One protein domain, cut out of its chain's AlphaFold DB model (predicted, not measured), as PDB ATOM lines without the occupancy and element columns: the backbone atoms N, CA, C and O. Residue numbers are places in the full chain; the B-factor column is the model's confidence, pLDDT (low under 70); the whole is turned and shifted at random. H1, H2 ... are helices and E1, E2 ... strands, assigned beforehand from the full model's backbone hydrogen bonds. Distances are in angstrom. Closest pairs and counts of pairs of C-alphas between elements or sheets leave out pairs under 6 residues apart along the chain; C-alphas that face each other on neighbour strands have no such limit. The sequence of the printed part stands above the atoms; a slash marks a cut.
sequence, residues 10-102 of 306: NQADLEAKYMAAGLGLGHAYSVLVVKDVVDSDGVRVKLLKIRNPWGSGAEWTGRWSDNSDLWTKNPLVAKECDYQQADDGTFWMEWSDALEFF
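AT A GLANCE: This is residues 10 to 102 of the 306 residues of the protein "Hypothetical protein" of Neobodo designis (UniProt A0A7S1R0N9). A long hairpin of two strands, E1 and E2, with the short strand E3 beside E2, makes a small sheet along an elongated body; the small helices H2 and H3 lie toward the hairpin's turn, and H1 lies off the sheet at the opposite end. H4 follows E3 directly and is on the sheet. The printed part has 93 residues, in the order H1 E1 E2 H2 H3 E3 H4; the class is mixed, helices and strands, and the sheet E1 - E2 - E3 is antiparallel. It is compact, with a radius of gyration of the C-alphas of 13.3 A, and spans 40 by 24 by 20 A.

HOW THE PARTS SIT: H1, residues 10 to 20, is not on the sheet. E1, residues 30 to 38, and E2, residues 44 to 51, form a hairpin, with N 35 and O 47 at 2.9 A. H2, residues 70 to 73, and H3, residues 75 to 80, only just touch, and only at the corner, with the C-alphas of Trp 71 and Ala 78 closest at 5.3 A. H3 only grazes the sheet with residues 76 to 80. E3, residues 90 to 94, is antiparallel to E2, with N 48 and O 93 at 2.8 A. H4, residues 95 to 101, is on the sheet at a height of 6.4 A, over none of its strands. H1 and H4 are close but not clearly touching, the closest C-alphas being Tyr 18 and Phe 101, 7.7 A. In H1, H3 and H4 every O i to N i+4 pair is within hydrogen-bond range; H2 is too short for one.

IN THESE COORDINATES: H1 begins at C-alpha 10 (2.282, 66.897, 53.933) and is 15.3 A long; E1 is 24.0 A, E2 23.1 A and E3 13.6 A. H4, 10.0 A, ends at C-alpha 101 (-7.674, 56.047, 48.888).

THE WHOLE: The farthest C-alphas, Asn 10 and Leu 76, are 40.8 A apart. The printed part has no cut, and the link from E2 to H2 is long. Residues 55 to 57 have pLDDT under 70.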
ATOM      1  N   ASN A  10       3.200  68.036  53.832       76.12
ATOM      2  CA  ASN A  10       2.282  66.897  53.933       76.12
ATOM      3  C   ASN A  10       1.340  66.823  52.722       76.12
ATOM      4  O   ASN A  10       0.943  65.734  52.321       76.12
ATOM      5  N   GLN A  11       0.977  67.974  52.150       79.50
ATOM      6  CA  GLN A  11       0.160  68.050  50.939       79.50
ATOM      7  C   GLN A  11       0.910  67.463  49.732       79.50
ATOM      8  O   GLN A  11       0.350  66.634  49.022       79.50
ATOM      9  N   ALA A  12       2.179  67.836  49.535       85.94
ATOM     10  CA  ALA A  12       2.997  67.332  48.431       85.94
ATOM     11  C   ALA A  12       3.260  65.820  48.540       85.94
ATOM     12  O   ALA A  12       3.169  65.107  47.541       85.94
ATOM     13  N   ASP A  13       3.523  65.317  49.749       88.88
ATOM     14  CA  ASP A  13       3.709  63.881  49.986       88.88
ATOM     15  C   ASP A  13       2.419  63.087  49.715       88.88
ATOM     16  O   ASP A  13       2.456  62.003  49.127       88.88
ATOM     17  N   LEU A  14       1.259  63.637  50.095       87.56
ATOM     18  CA  LEU A  14      -0.047  63.058  49.770       87.56
ATOM     19  C   LEU A  14      -0.305  63.072  48.262       87.56
ATOM     20  O   LEU A  14      -0.682  62.045  47.705       87.56
ATOM     21  N   GLU A  15      -0.069  64.192  47.583       89.25
ATOM     22  CA  GLU A  15      -0.205  64.280  46.126       89.25
ATOM     23  C   GLU A  15       0.689  63.255  45.425       89.25
ATOM     24  O   GLU A  15       0.214  62.532  44.551       89.25
ATOM     25  N   ALA A  16       1.944  63.106  45.857       90.62
ATOM     26  CA  ALA A  16       2.856  62.101  45.322       90.62
ATOM     27  C   ALA A  16       2.354  60.664  45.558       90.62
ATOM     28  O   ALA A  16       2.399  59.855  44.629       90.62
ATOM     29  N   LYS A  17       1.831  60.345  46.757       91.69
ATOM     30  CA  LYS A  17       1.226  59.030  47.055       91.69
ATOM     31  C   LYS A  17       0.086  58.718  46.082       91.69
ATOM     32  O   LYS A  17       0.039  57.623  45.525       91.69
ATOM     33  N   TYR A  18      -0.833  59.662  45.895       92.38
ATOM     34  CA  TYR A  18      -2.007  59.471  45.045       92.38
ATOM     35  C   TYR A  18      -1.615  59.378  43.568       92.38
ATOM     36  O   TYR A  18      -2.037  58.447  42.886       92.38
ATOM     37  N   MET A  19      -0.724  60.254  43.100       90.44
ATOM     38  CA  MET A  19      -0.218  60.223  41.727       90.44
ATOM     39  C   MET A  19       0.510  58.913  41.405       90.44
ATOM     40  O   MET A  19       0.310  58.358  40.328       90.44
ATOM     41  N   ALA A  20       1.309  58.380  42.337       92.00
ATOM     42  CA  ALA A  20       1.970  57.082  42.168       92.00
ATOM     43  C   ALA A  20       0.969  55.915  42.069       92.00
ATOM     44  O   ALA A  20       1.222  54.933  41.370       92.00
ATOM     45  N   ALA A  21      -0.177  56.040  42.739       93.12
ATOM     46  CA  ALA A  21      -1.280  55.092  42.655       93.12
ATOM     47  C   ALA A  21      -2.165  55.287  41.406       93.12
ATOM     48  O   ALA A  21      -3.091  54.508  41.200       93.12
ATOM     49  N   GLY A  22      -1.908  56.314  40.586       92.06
ATOM     50  CA  GLY A  22      -2.737  56.655  39.427       92.06
ATOM     51  C   GLY A  22      -4.044  57.367  39.784       92.06
ATOM     52  O   GLY A  22      -5.048  57.224  39.094       92.06
ATOM     53  N   LEU A  23      -4.060  58.110  40.893       92.31
ATOM     54  CA  LEU A  23      -5.221  58.849  41.383       92.31
ATOM     55  C   LEU A  23      -4.890  60.339  41.531       92.31
ATOM     56  O   LEU A  23      -3.795  60.722  41.934       92.31
ATOM     57  N   GLY A  24      -5.862  61.197  41.235       89.56
ATOM     58  CA  GLY A  24      -5.777  62.637  41.443       89.56
ATOM     59  C   GLY A  24      -6.337  63.023  42.807       89.56
ATOM     60  O   GLY A  24      -7.488  62.711  43.131       89.56
ATOM     61  N   LEU A  25      -5.534  63.715  43.614       87.88
ATOM     62  CA  LEU A  25      -5.959  64.179  44.930       87.88
ATOM     63  C   LEU A  25      -7.052  65.255  44.802       87.88
ATOM     64  O   LEU A  25      -6.935  66.199  44.023       87.88
ATOM     65  N   GLY A  26      -8.118  65.133  45.596       83.75
ATOM     66  CA  GLY A  26      -9.219  66.101  45.597       83.75
ATOM     67  C   GLY A  26     -10.093  66.053  44.339       83.75
ATOM     68  O   GLY A  26     -10.742  67.047  44.007       83.75
ATOM     69  N   HIS A  27     -10.107  64.932  43.615       86.31
ATOM     70  CA  HIS A  27     -10.958  64.739  42.440       86.31
ATOM     71  C   HIS A  27     -12.095  63.768  42.712       86.31
ATOM     72  O   HIS A  27     -11.961  62.794  43.450       86.31
ATOM     73  N   ALA A  28     -13.239  64.051  42.093       88.31
ATOM     74  CA  ALA A  28     -14.388  63.168  42.127       88.31
ATOM     75  C   ALA A  28     -14.287  62.154  40.986       88.31
ATOM     76  O   ALA A  28     -14.065  62.523  39.835       88.31
ATOM     77  N   TYR A  29     -14.514  60.888  41.316       91.88
ATOM     78  CA  TYR A  29     -14.589  59.789  40.363       91.88
ATOM     79  C   TYR A  29     -16.006  59.216  40.351       91.88
ATOM     80  O   TYR A  29     -16.749  59.349  41.324       91.88
ATOM     81  N   SER A  30     -16.394  58.583  39.245       91.69
ATOM     82  CA  SER A  30     -17.701  57.924  39.133       91.69
ATOM     83  C   SER A  30     -17.553  56.417  39.270       91.69
ATOM     84  O   SER A  30     -16.763  55.816  38.550       91.69
ATOM     85  N   VAL A  31     -18.342  55.793  40.144       93.75
ATOM     86  CA  VAL A  31     -18.478  54.331  40.169       93.75
ATOM     87  C   VAL A  31     -19.478  53.932  39.090       93.75
ATOM     88  O   VAL A  31     -20.635  54.344  39.126       93.75
ATOM     89  N   LEU A  32     -19.021  53.150  38.118       93.38
ATOM     90  CA  LEU A  32     -19.829  52.660  37.006       93.38
ATOM     91  C   LEU A  32     -20.465  51.307  37.320       93.38
ATOM     92  O   LEU A  32     -21.620  51.068  36.979       93.38
ATOM     93  N   VAL A  33     -19.698  50.410  37.946       95.12
ATOM     94  CA  VAL A  33     -20.108  49.023  38.201       95.12
ATOM     95  C   VAL A  33     -19.593  48.579  39.564       95.12
ATOM     96  O   VAL A  33     -18.497  48.953  39.970       95.12
ATOM     97  N   VAL A  34     -20.374  47.746  40.250       95.56
ATOM     98  CA  VAL A  34     -19.973  47.049  41.477       95.56
ATOM     99  C   VAL A  34     -20.162  45.549  41.267       95.56
ATOM    100  O   VAL A  34     -21.199  45.123  40.754       95.56
ATOM    101  N   LYS A  35     -19.172  44.747  41.656       96.69
ATOM    102  CA  LYS A  35     -19.195  43.280  41.574       96.69
ATOM    103  C   LYS A  35     -18.796  42.676  42.920       96.69
ATOM    104  O   LYS A  35     -17.867  43.155  43.558       96.69
ATOM    105  N   ASP A  36     -19.501  41.634  43.348       96.81
ATOM    106  CA  ASP A  36     -19.154  40.790  44.501       96.81
ATOM    107  C   ASP A  36     -18.999  39.369  43.955       96.81
ATOM    108  O   ASP A  36     -19.985  38.747  43.553       96.81
ATOM    109  N   VAL A  37     -17.753  38.924  43.809       95.19
ATOM    110  CA  VAL A  37     -17.392  37.680  43.115       95.19
ATOM    111  C   VAL A  37     -16.456  36.850  43.981       95.19
ATOM    112  O   VAL A  37     -15.873  37.345  44.942       95.19
ATOM    113  N   VAL A  38     -16.334  35.567  43.662       93.81
ATOM    114  CA  VAL A  38     -15.405  34.655  44.333       93.81
ATOM    115  C   VAL A  38     -14.221  34.426  43.402       93.81
ATOM    116  O   VAL A  38     -14.419  34.128  42.223       93.81
ATOM    117  N   ASP A  39     -13.012  34.612  43.917       91.62
ATOM    118  CA  ASP A  39     -11.778  34.392  43.174       91.62
ATOM    119  C   ASP A  39     -11.434  32.895  43.043       91.62
ATOM    120  O   ASP A  39     -12.168  32.019  43.511       91.62
ATOM    121  N   SER A  40     -10.328  32.584  42.363       90.81
ATOM    122  CA  SER A  40      -9.898  31.198  42.136       90.81
ATOM    123  C   SER A  40      -9.582  30.437  43.433       90.81
ATOM    124  O   SER A  40      -9.662  29.208  43.443       90.81
ATOM    125  N   ASP A  41      -9.254  31.146  44.516       91.75
ATOM    126  CA  ASP A  41      -8.909  30.583  45.824       91.75
ATOM    127  C   ASP A  41     -10.138  30.435  46.742       91.75
ATOM    128  O   ASP A  41     -10.031  30.000  47.892       91.75
ATOM    129  N   GLY A  42     -11.336  30.764  46.246       92.62
ATOM    130  CA  GLY A  42     -12.577  30.694  47.017       92.62
ATOM    131  C   GLY A  42     -12.809  31.909  47.921       92.62
ATOM    132  O   GLY A  42     -13.731  31.892  48.744       92.62
ATOM    133  N   VAL A  43     -12.010  32.968  47.781       93.75
ATOM    134  CA  VAL A  43     -12.123  34.198  48.569       93.75
ATOM    135  C   VAL A  43     -13.095  35.155  47.887       93.75
ATOM    136  O   VAL A  43     -13.065  35.365  46.677       93.75
ATOM    137  N   ARG A  44     -13.997  35.757  48.668       94.62
ATOM    138  CA  ARG A  44     -14.886  36.806  48.154       94.62
ATOM    139  C   ARG A  44     -14.118  38.108  47.957       94.62
ATOM    140  O   ARG A  44     -13.570  38.639  48.920       94.62
ATOM    141  N   VAL A  45     -14.186  38.661  46.753       95.38
ATOM    142  CA  VAL A  45     -13.620  39.959  46.382       95.38
ATOM    143  C   VAL A  45     -14.728  40.902  45.909       95.38
ATOM    144  O   VAL A  45     -15.615  40.534  45.136       95.38
ATOM    145  N   LYS A  46     -14.694  42.142  46.405       97.75
ATOM    146  CA  LYS A  46     -15.629  43.208  46.024       97.75
ATOM    147  C   LYS A  46     -14.894  44.198  45.138       97.75
ATOM    148  O   LYS A  46     -13.944  44.825  45.601       97.75
ATOM    149  N   LEU A  47     -15.336  44.345  43.899       97.88
ATOM    150  CA  LEU A  47     -14.679  45.159  42.885       97.88
ATOM    151  C   LEU A  47     -15.571  46.318  42.444       97.88
ATOM    152  O   LEU A  47     -16.786  46.169  42.295       97.88
ATOM    153  N   LEU A  48     -14.948  47.468  42.218       96.81
ATOM    154  CA  LEU A  48     -15.562  48.682  41.698       96.81
ATOM    155  C   LEU A  48     -14.944  49.006  40.341       96.81
ATOM    156  O   LEU A  48     -13.726  49.131  40.266       96.81
ATOM    157  N   LYS A  49     -15.758  49.202  39.299       96.31
ATOM    158  CA  LYS A  49     -15.308  49.855  38.064       96.31
ATOM    159  C   LYS A  49     -15.480  51.356  38.237       96.31
ATOM    160  O   LYS A  49     -16.607  51.829  38.392       96.31
ATOM    161  N   ILE A  50     -14.380  52.088  38.237       94.44
ATOM    162  CA  ILE A  50     -14.315  53.519  38.523       94.44
ATOM    163  C   ILE A  50     -13.895  54.252  37.252       94.44
ATOM    164  O   ILE A  50     -13.078  53.749  36.492       94.44
ATOM    165  N   ARG A  51     -14.458  55.439  37.008       92.69
ATOM    166  CA  ARG A  51     -14.112  56.310  35.883       92.69
ATOM    167  C   ARG A  51     -13.536  57.632  36.357       92.69
ATOM    168  O   ARG A  51     -14.173  58.334  37.150       92.69
ATOM    169  N   ASN A  52     -12.391  57.995  35.791       90.31
ATOM    170  CA  ASN A  52     -11.857  59.347  35.820       90.31
ATOM    171  C   ASN A  52     -12.651  60.234  34.836       90.31
ATOM    172  O   ASN A  52     -12.656  59.955  33.632       90.31
ATOM    173  N   PRO A  53     -13.316  61.314  35.293       82.81
ATOM    174  CA  PRO A  53     -14.097  62.188  34.418       82.81
ATOM    175  C   PRO A  53     -13.291  62.851  33.296       82.81
ATOM    176  O   PRO A  53     -13.874  63.235  32.285       82.81
ATOM    177  N   TRP A  54     -11.974  62.996  33.454       80.62
ATOM    178  CA  TRP A  54     -11.117  63.617  32.442       80.62
ATOM    179  C   TRP A  54     -10.700  62.680  31.313       80.62
ATOM    180  O   TRP A  54     -10.133  63.153  30.329       80.62
ATOM    181  N   GLY A  55     -10.983  61.376  31.431       65.31
ATOM    182  CA  GLY A  55     -10.760  60.377  30.375       65.31
ATOM    183  C   GLY A  55      -9.316  60.262  29.869       65.31
ATOM    184  O   GLY A  55      -9.082  59.613  28.861       65.31
ATOM    185  N   SER A  56      -8.375  60.947  30.517       63.03
ATOM    186  CA  SER A  56      -6.956  61.013  30.190       63.03
ATOM    187  C   SER A  56      -6.198  61.280  31.489       63.03
ATOM    188  O   SER A  56      -6.597  62.134  32.289       63.03
ATOM    189  N   GLY A  57      -5.147  60.507  31.745       67.31
ATOM    190  CA  GLY A  57      -4.376  60.566  32.986       67.31
ATOM    191  C   GLY A  57      -3.864  59.188  33.391       67.31
ATOM    192  O   GLY A  57      -4.215  58.194  32.769       67.31
ATOM    193  N   ALA A  58      -3.031  59.130  34.431       70.94
ATOM    194  CA  ALA A  58      -2.639  57.849  35.005       70.94
ATOM    195  C   ALA A  58      -3.880  57.130  35.559       70.94
ATOM    196  O   ALA A  58      -4.699  57.750  36.238       70.94
ATOM    197  N   GLU A  59      -4.011  55.847  35.245       85.69
ATOM    198  CA  GLU A  59      -5.034  54.962  35.795       85.69
ATOM    199  C   GLU A  59      -4.500  54.231  37.021       85.69
ATOM    200  O   GLU A  59      -3.287  54.149  37.232       85.69
ATOM    201  N   TRP A  60      -5.418  53.693  37.824       94.50
ATOM    202  CA  TRP A  60      -5.092  52.928  39.020       94.50
ATOM    203  C   TRP A  60      -4.000  51.892  38.752       94.50
ATOM    204  O   TRP A  60      -4.114  51.092  37.828       94.50
ATOM    205  N   THR A  61      -2.954  51.888  39.577       94.38
ATOM    206  CA  THR A  61      -1.781  51.009  39.400       94.38
ATOM    207  C   THR A  61      -1.736  49.840  40.388       94.38
ATOM    208  O   THR A  61      -0.849  48.990  40.305       94.38
ATOM    209  N   GLY A  62      -2.684  49.773  41.327       95.38
ATOM    210  CA  GLY A  62      -2.734  48.740  42.361       95.38
ATOM    211  C   GLY A  62      -3.424  47.444  41.922       95.38
ATOM    212  O   GLY A  62      -3.383  47.036  40.757       95.38
ATOM    213  N   ARG A  63      -4.050  46.747  42.880       95.56
ATOM    214  CA  ARG A  63      -4.738  45.471  42.623       95.56
ATOM    215  C   ARG A  63      -5.896  45.668  41.655       95.56
ATOM    216  O   ARG A  63      -6.662  46.613  41.813       95.56
ATOM    217  N   TRP A  64      -6.029  44.754  40.696       96.38
ATOM    218  CA  TRP A  64      -7.060  44.806  39.652       96.38
ATOM    219  C   TRP A  64      -6.963  46.021  38.720       96.38
ATOM    220  O   TRP A  64      -7.893  46.281  37.968       96.38
ATOM    221  N   SER A  65      -5.819  46.714  38.706       95.50
ATOM    222  CA  SER A  65      -5.467  47.628  37.619       95.50
ATOM    223  C   SER A  65      -5.485  46.932  36.259       95.50
ATOM    224  O   SER A  65      -5.377  45.705  36.164       95.50
ATOM    225  N   ASP A  66      -5.535  47.722  35.197       93.12
ATOM    226  CA  ASP A  66      -5.548  47.262  33.806       93.12
ATOM    227  C   ASP A  66      -4.303  46.471  33.382       93.12
ATOM    228  O   ASP A  66      -4.302  45.787  32.369       93.12
ATOM    229  N   ASN A  67      -3.228  46.515  34.165       93.38
ATOM    230  CA  ASN A  67      -2.025  45.715  33.920       93.38
ATOM    231  C   ASN A  67      -1.798  44.652  35.008       93.38
ATOM    232  O   ASN A  67      -0.708  44.092  35.113       93.38
ATOM    233  N   SER A  68      -2.796  44.384  35.855       96.00
ATOM    234  CA  SER A  68      -2.653  43.475  36.990       96.00
ATOM    235  C   SER A  68      -2.661  42.004  36.566       96.00
ATOM    236  O   SER A  68      -3.624  41.512  35.978       96.00
ATOM    237  N   ASP A  69      -1.659  41.243  37.009       96.19
ATOM    238  CA  ASP A  69      -1.622  39.782  36.838       96.19
ATOM    239  C   ASP A  69      -2.788  39.051  37.532       96.19
ATOM    240  O   ASP A  69      -3.020  37.863  37.282       96.19
ATOM    241  N   LEU A  70      -3.522  39.728  38.426       96.12
ATOM    242  CA  LEU A  70      -4.688  39.164  39.107       96.12
ATOM    243  C   LEU A  70      -5.786  38.748  38.127       96.12
ATOM    244  O   LEU A  70      -6.445  37.743  38.382       96.12
ATOM    245  N   TRP A  71      -5.932  39.441  36.993       96.75
ATOM    246  CA  TRP A  71      -6.894  39.070  35.954       96.75
ATOM    247  C   TRP A  71      -6.594  37.697  35.358       96.75
ATOM    248  O   TRP A  71      -7.476  36.844  35.279       96.75
ATOM    249  N   THR A  72      -5.329  37.449  35.016       95.44
ATOM    250  CA  THR A  72      -4.876  36.170  34.453       95.44
ATOM    251  C   THR A  72      -4.952  35.039  35.481       95.44
ATOM    252  O   THR A  72      -5.294  33.911  35.133       95.44
ATOM    253  N   LYS A  73      -4.674  35.331  36.760       95.62
ATOM    254  CA  LYS A  73      -4.787  34.359  37.867       95.62
ATOM    255  C   LYS A  73      -6.242  34.021  38.220       95.62
ATOM    256  O   LYS A  73      -6.510  32.946  38.756       95.62
ATOM    257  N   ASN A  74      -7.180  34.910  37.901       96.38
ATOM    258  CA  ASN A  74      -8.592  34.784  38.250       96.38
ATOM    259  C   ASN A  74      -9.495  34.956  37.017       96.38
ATOM    260  O   ASN A  74     -10.259  35.922  36.933       96.38
ATOM    261  N   PRO A  75      -9.469  34.009  36.059       94.94
ATOM    262  CA  PRO A  75     -10.194  34.139  34.793       94.94
ATOM    263  C   PRO A  75     -11.718  34.206  34.965       94.94
ATOM    264  O   PRO A  75     -12.401  34.829  34.153       94.94
ATOM    265  N   LEU A  76     -12.269  33.600  36.025       93.75
ATOM    266  CA  LEU A  76     -13.690  33.738  36.361       93.75
ATOM    267  C   LEU A  76     -14.027  35.172  36.775       93.75
ATOM    268  O   LEU A  76     -15.009  35.722  36.291       93.75
ATOM    269  N   VAL A  77     -13.185  35.800  37.599       96.75
ATOM    270  CA  VAL A  77     -13.355  37.203  38.001       96.75
ATOM    271  C   VAL A  77     -13.222  38.125  36.793       96.75
ATOM    272  O   VAL A  77     -14.083  38.975  36.584       96.75
ATOM    273  N   ALA A  78     -12.210  37.907  35.946       96.56
ATOM    274  CA  ALA A  78     -12.032  38.661  34.705       96.56
ATOM    275  C   ALA A  78     -13.274  38.582  33.805       96.56
ATOM    276  O   ALA A  78     -13.743  39.601  33.301       96.56
ATOM    277  N   LYS A  79     -13.859  37.388  33.664       95.31
ATOM    278  CA  LYS A  79     -15.090  37.186  32.898       95.31
ATOM    279  C   LYS A  79     -16.295  37.888  33.531       95.31
ATOM    280  O   LYS A  79     -17.046  38.548  32.822       95.31
ATOM    281  N   GLU A  80     -16.492  37.760  34.843       95.25
ATOM    282  CA  GLU A  80     -17.612  38.397  35.554       95.25
ATOM    283  C   GLU A  80     -17.542  39.930  35.523       95.25
ATOM    284  O   GLU A  80     -18.579  40.606  35.533       95.25
ATOM    285  N   CYS A  81     -16.331  40.480  35.476       95.06
ATOM    286  CA  CYS A  81     -16.066  41.905  35.325       95.06
ATOM    287  C   CYS A  81     -16.097  42.390  33.869       95.06
ATOM    288  O   CYS A  81     -15.970  43.593  33.664       95.06
ATOM    289  N   ASP A  82     -16.266  41.505  32.877       94.69
ATOM    290  CA  ASP A  82     -16.068  41.832  31.455       94.69
ATOM    291  C   ASP A  82     -14.766  42.629  31.249       94.69
ATOM    292  O   ASP A  82     -14.740  43.728  30.691       94.69
ATOM    293  N   TYR A  83     -13.688  42.117  31.849       93.44
ATOM    294  CA  TYR A  83     -12.405  42.797  31.888       93.44
ATOM    295  C   TYR A  83     -11.817  42.925  30.482       93.44
ATOM    296  O   TYR A  83     -11.665  41.942  29.752       93.44
ATOM    297  N   GLN A  84     -11.444  44.153  30.144       89.69
ATOM    298  CA  GLN A  84     -10.722  44.511  28.937       89.69
ATOM    299  C   GLN A  84      -9.630  45.481  29.356       89.69
ATOM    300  O   GLN A  84      -9.925  46.459  30.032       89.69
ATOM    301  N   GLN A  85      -8.395  45.193  28.960       89.75
ATOM    302  CA  GLN A  85      -7.294  46.131  29.122       89.75
ATOM    303  C   GLN A  85      -7.511  47.286  28.144       89.75
ATOM    304  O   GLN A  85      -7.452  47.072  26.927       89.75
ATOM    305  N   ALA A  86      -7.790  48.482  28.654       86.00
ATOM    306  CA  ALA A  86      -8.088  49.638  27.822       86.00
ATOM    307  C   ALA A  86      -7.698  50.939  28.526       86.00
ATOM    308  O   ALA A  86      -8.144  51.203  29.628       86.00
ATOM    309  N   ASP A  87      -6.948  51.795  27.833       83.44
ATOM    310  CA  ASP A  87      -6.694  53.171  28.279       83.44
ATOM    311  C   ASP A  87      -7.908  54.041  27.907       83.44
ATOM    312  O   ASP A  87      -7.929  54.724  26.877       83.44
ATOM    313  N   ASP A  88      -8.992  53.895  28.675       85.44
ATOM    314  CA  ASP A  88     -10.268  54.596  28.471       85.44
ATOM    315  C   ASP A  88     -10.655  55.508  29.652       85.44
ATOM    316  O   ASP A  88     -11.743  56.109  29.682       85.44
ATOM    317  N   GLY A  89      -9.744  55.652  30.620       87.81
ATOM    318  CA  GLY A  89      -9.951  56.396  31.850       87.81
ATOM    319  C   GLY A  89     -10.867  55.671  32.834       87.81
ATOM    320  O   GLY A  89     -11.378  56.312  33.763       87.81
ATOM    321  N   THR A  90     -11.122  54.376  32.639       93.00
ATOM    322  CA  THR A  90     -11.800  53.510  33.600       93.00
ATOM    323  C   THR A  90     -10.862  52.431  34.107       93.00
ATOM    324  O   THR A  90     -10.013  51.939  33.391       93.00
ATOM    325  N   PHE A  91     -11.019  52.050  35.368       94.69
ATOM    326  CA  PHE A  91     -10.202  51.010  35.978       94.69
ATOM    327  C   PHE A  91     -11.015  50.258  37.020       94.69
ATOM    328  O   PHE A  91     -11.987  50.781  37.580       94.69
ATOM    329  N   TRP A  92     -10.614  49.026  37.307       97.00
ATOM    330  CA  TRP A  92     -11.156  48.284  38.434       97.00
ATOM    331  C   TRP A  92     -10.297  48.467  39.679       97.00
ATOM    332  O   TRP A  92      -9.081  48.602  39.614       97.00
ATOM    333  N   MET A  93     -10.947  48.460  40.834       96.56
ATOM    334  CA  MET A  93     -10.308  48.601  42.136       96.56
ATOM    335  C   MET A  93     -11.027  47.717  43.148       96.56
ATOM    336  O   MET A  93     -12.251  47.565  43.101       96.56
ATOM    337  N   GLU A  94     -10.282  47.145  44.088       96.69
ATOM    338  CA  GLU A  94     -10.885  46.415  45.198       96.69
ATOM    339  C   GLU A  94     -11.483  47.371  46.234       96.69
ATOM    340  O   GLU A  94     -10.923  48.421  46.538       96.69
ATOM    341  N   TRP A  95     -12.612  46.995  46.834       95.50
ATOM    342  CA  TRP A  95     -13.303  47.812  47.833       95.50
ATOM    343  C   TRP A  95     -12.396  48.257  48.987       95.50
ATOM    344  O   TRP A  95     -12.498  49.389  49.447       95.50
ATOM    345  N   SER A  96     -11.486  47.397  49.449       95.38
ATOM    346  CA  SER A  96     -10.534  47.760  50.504       95.38
ATOM    347  C   SER A  96      -9.550  48.848  50.074       95.38
ATOM    348  O   SER A  96      -9.187  49.674  50.901       95.38
ATOM    349  N   ASP A  97      -9.148  48.868  48.798       95.94
ATOM    350  CA  ASP A  97      -8.272  49.919  48.274       95.94
ATOM    351  C   ASP A  97      -9.065  51.229  48.157       95.94
ATOM    352  O   ASP A  97      -8.579  52.292  48.534       95.94
ATOM    353  N   ALA A  98     -10.340  51.157  47.764       93.81
ATOM    354  CA  ALA A  98     -11.213  52.327  47.763       93.81
ATOM    355  C   ALA A  98     -11.375  52.941  49.168       93.81
ATOM    356  O   ALA A  98     -11.371  54.160  49.307       93.81
ATOM    357  N   LEU A  99     -11.462  52.114  50.217       92.62
ATOM    358  CA  LEU A  99     -11.502  52.583  51.609       92.62
ATOM    359  C   LEU A  99     -10.192  53.237  52.077       92.62
ATOM    360  O   LEU A  99     -10.225  54.023  53.021       92.62
ATOM    361  N   GLU A 100      -9.053  52.905  51.467       93.44
ATOM    362  CA  GLU A 100      -7.768  53.535  51.785       93.44
ATOM    363  C   GLU A 100      -7.587  54.871  51.049       93.44
ATOM    364  O   GLU A 100      -7.066  55.830  51.623       93.44
ATOM    365  N   PHE A 101      -7.984  54.925  49.777       92.88
ATOM    366  CA  PHE A 101      -7.674  56.047  48.888       92.88
ATOM    367  C   PHE A 101      -8.807  57.067  48.731       92.88
ATOM    368  O   PHE A 101      -8.574  58.125  48.156       92.88
ATOM    369  N   PHE A 102     -10.023  56.806  49.216       91.19
ATOM    370  CA  PHE A 102     -11.132  57.759  49.111       91.19
ATOM    371  C   PHE A 102     -11.699  58.120  50.484       91.19
ATOM    372  O   PHE A 102     -12.113  57.258  51.253       91.19
TER     373      PHE A 102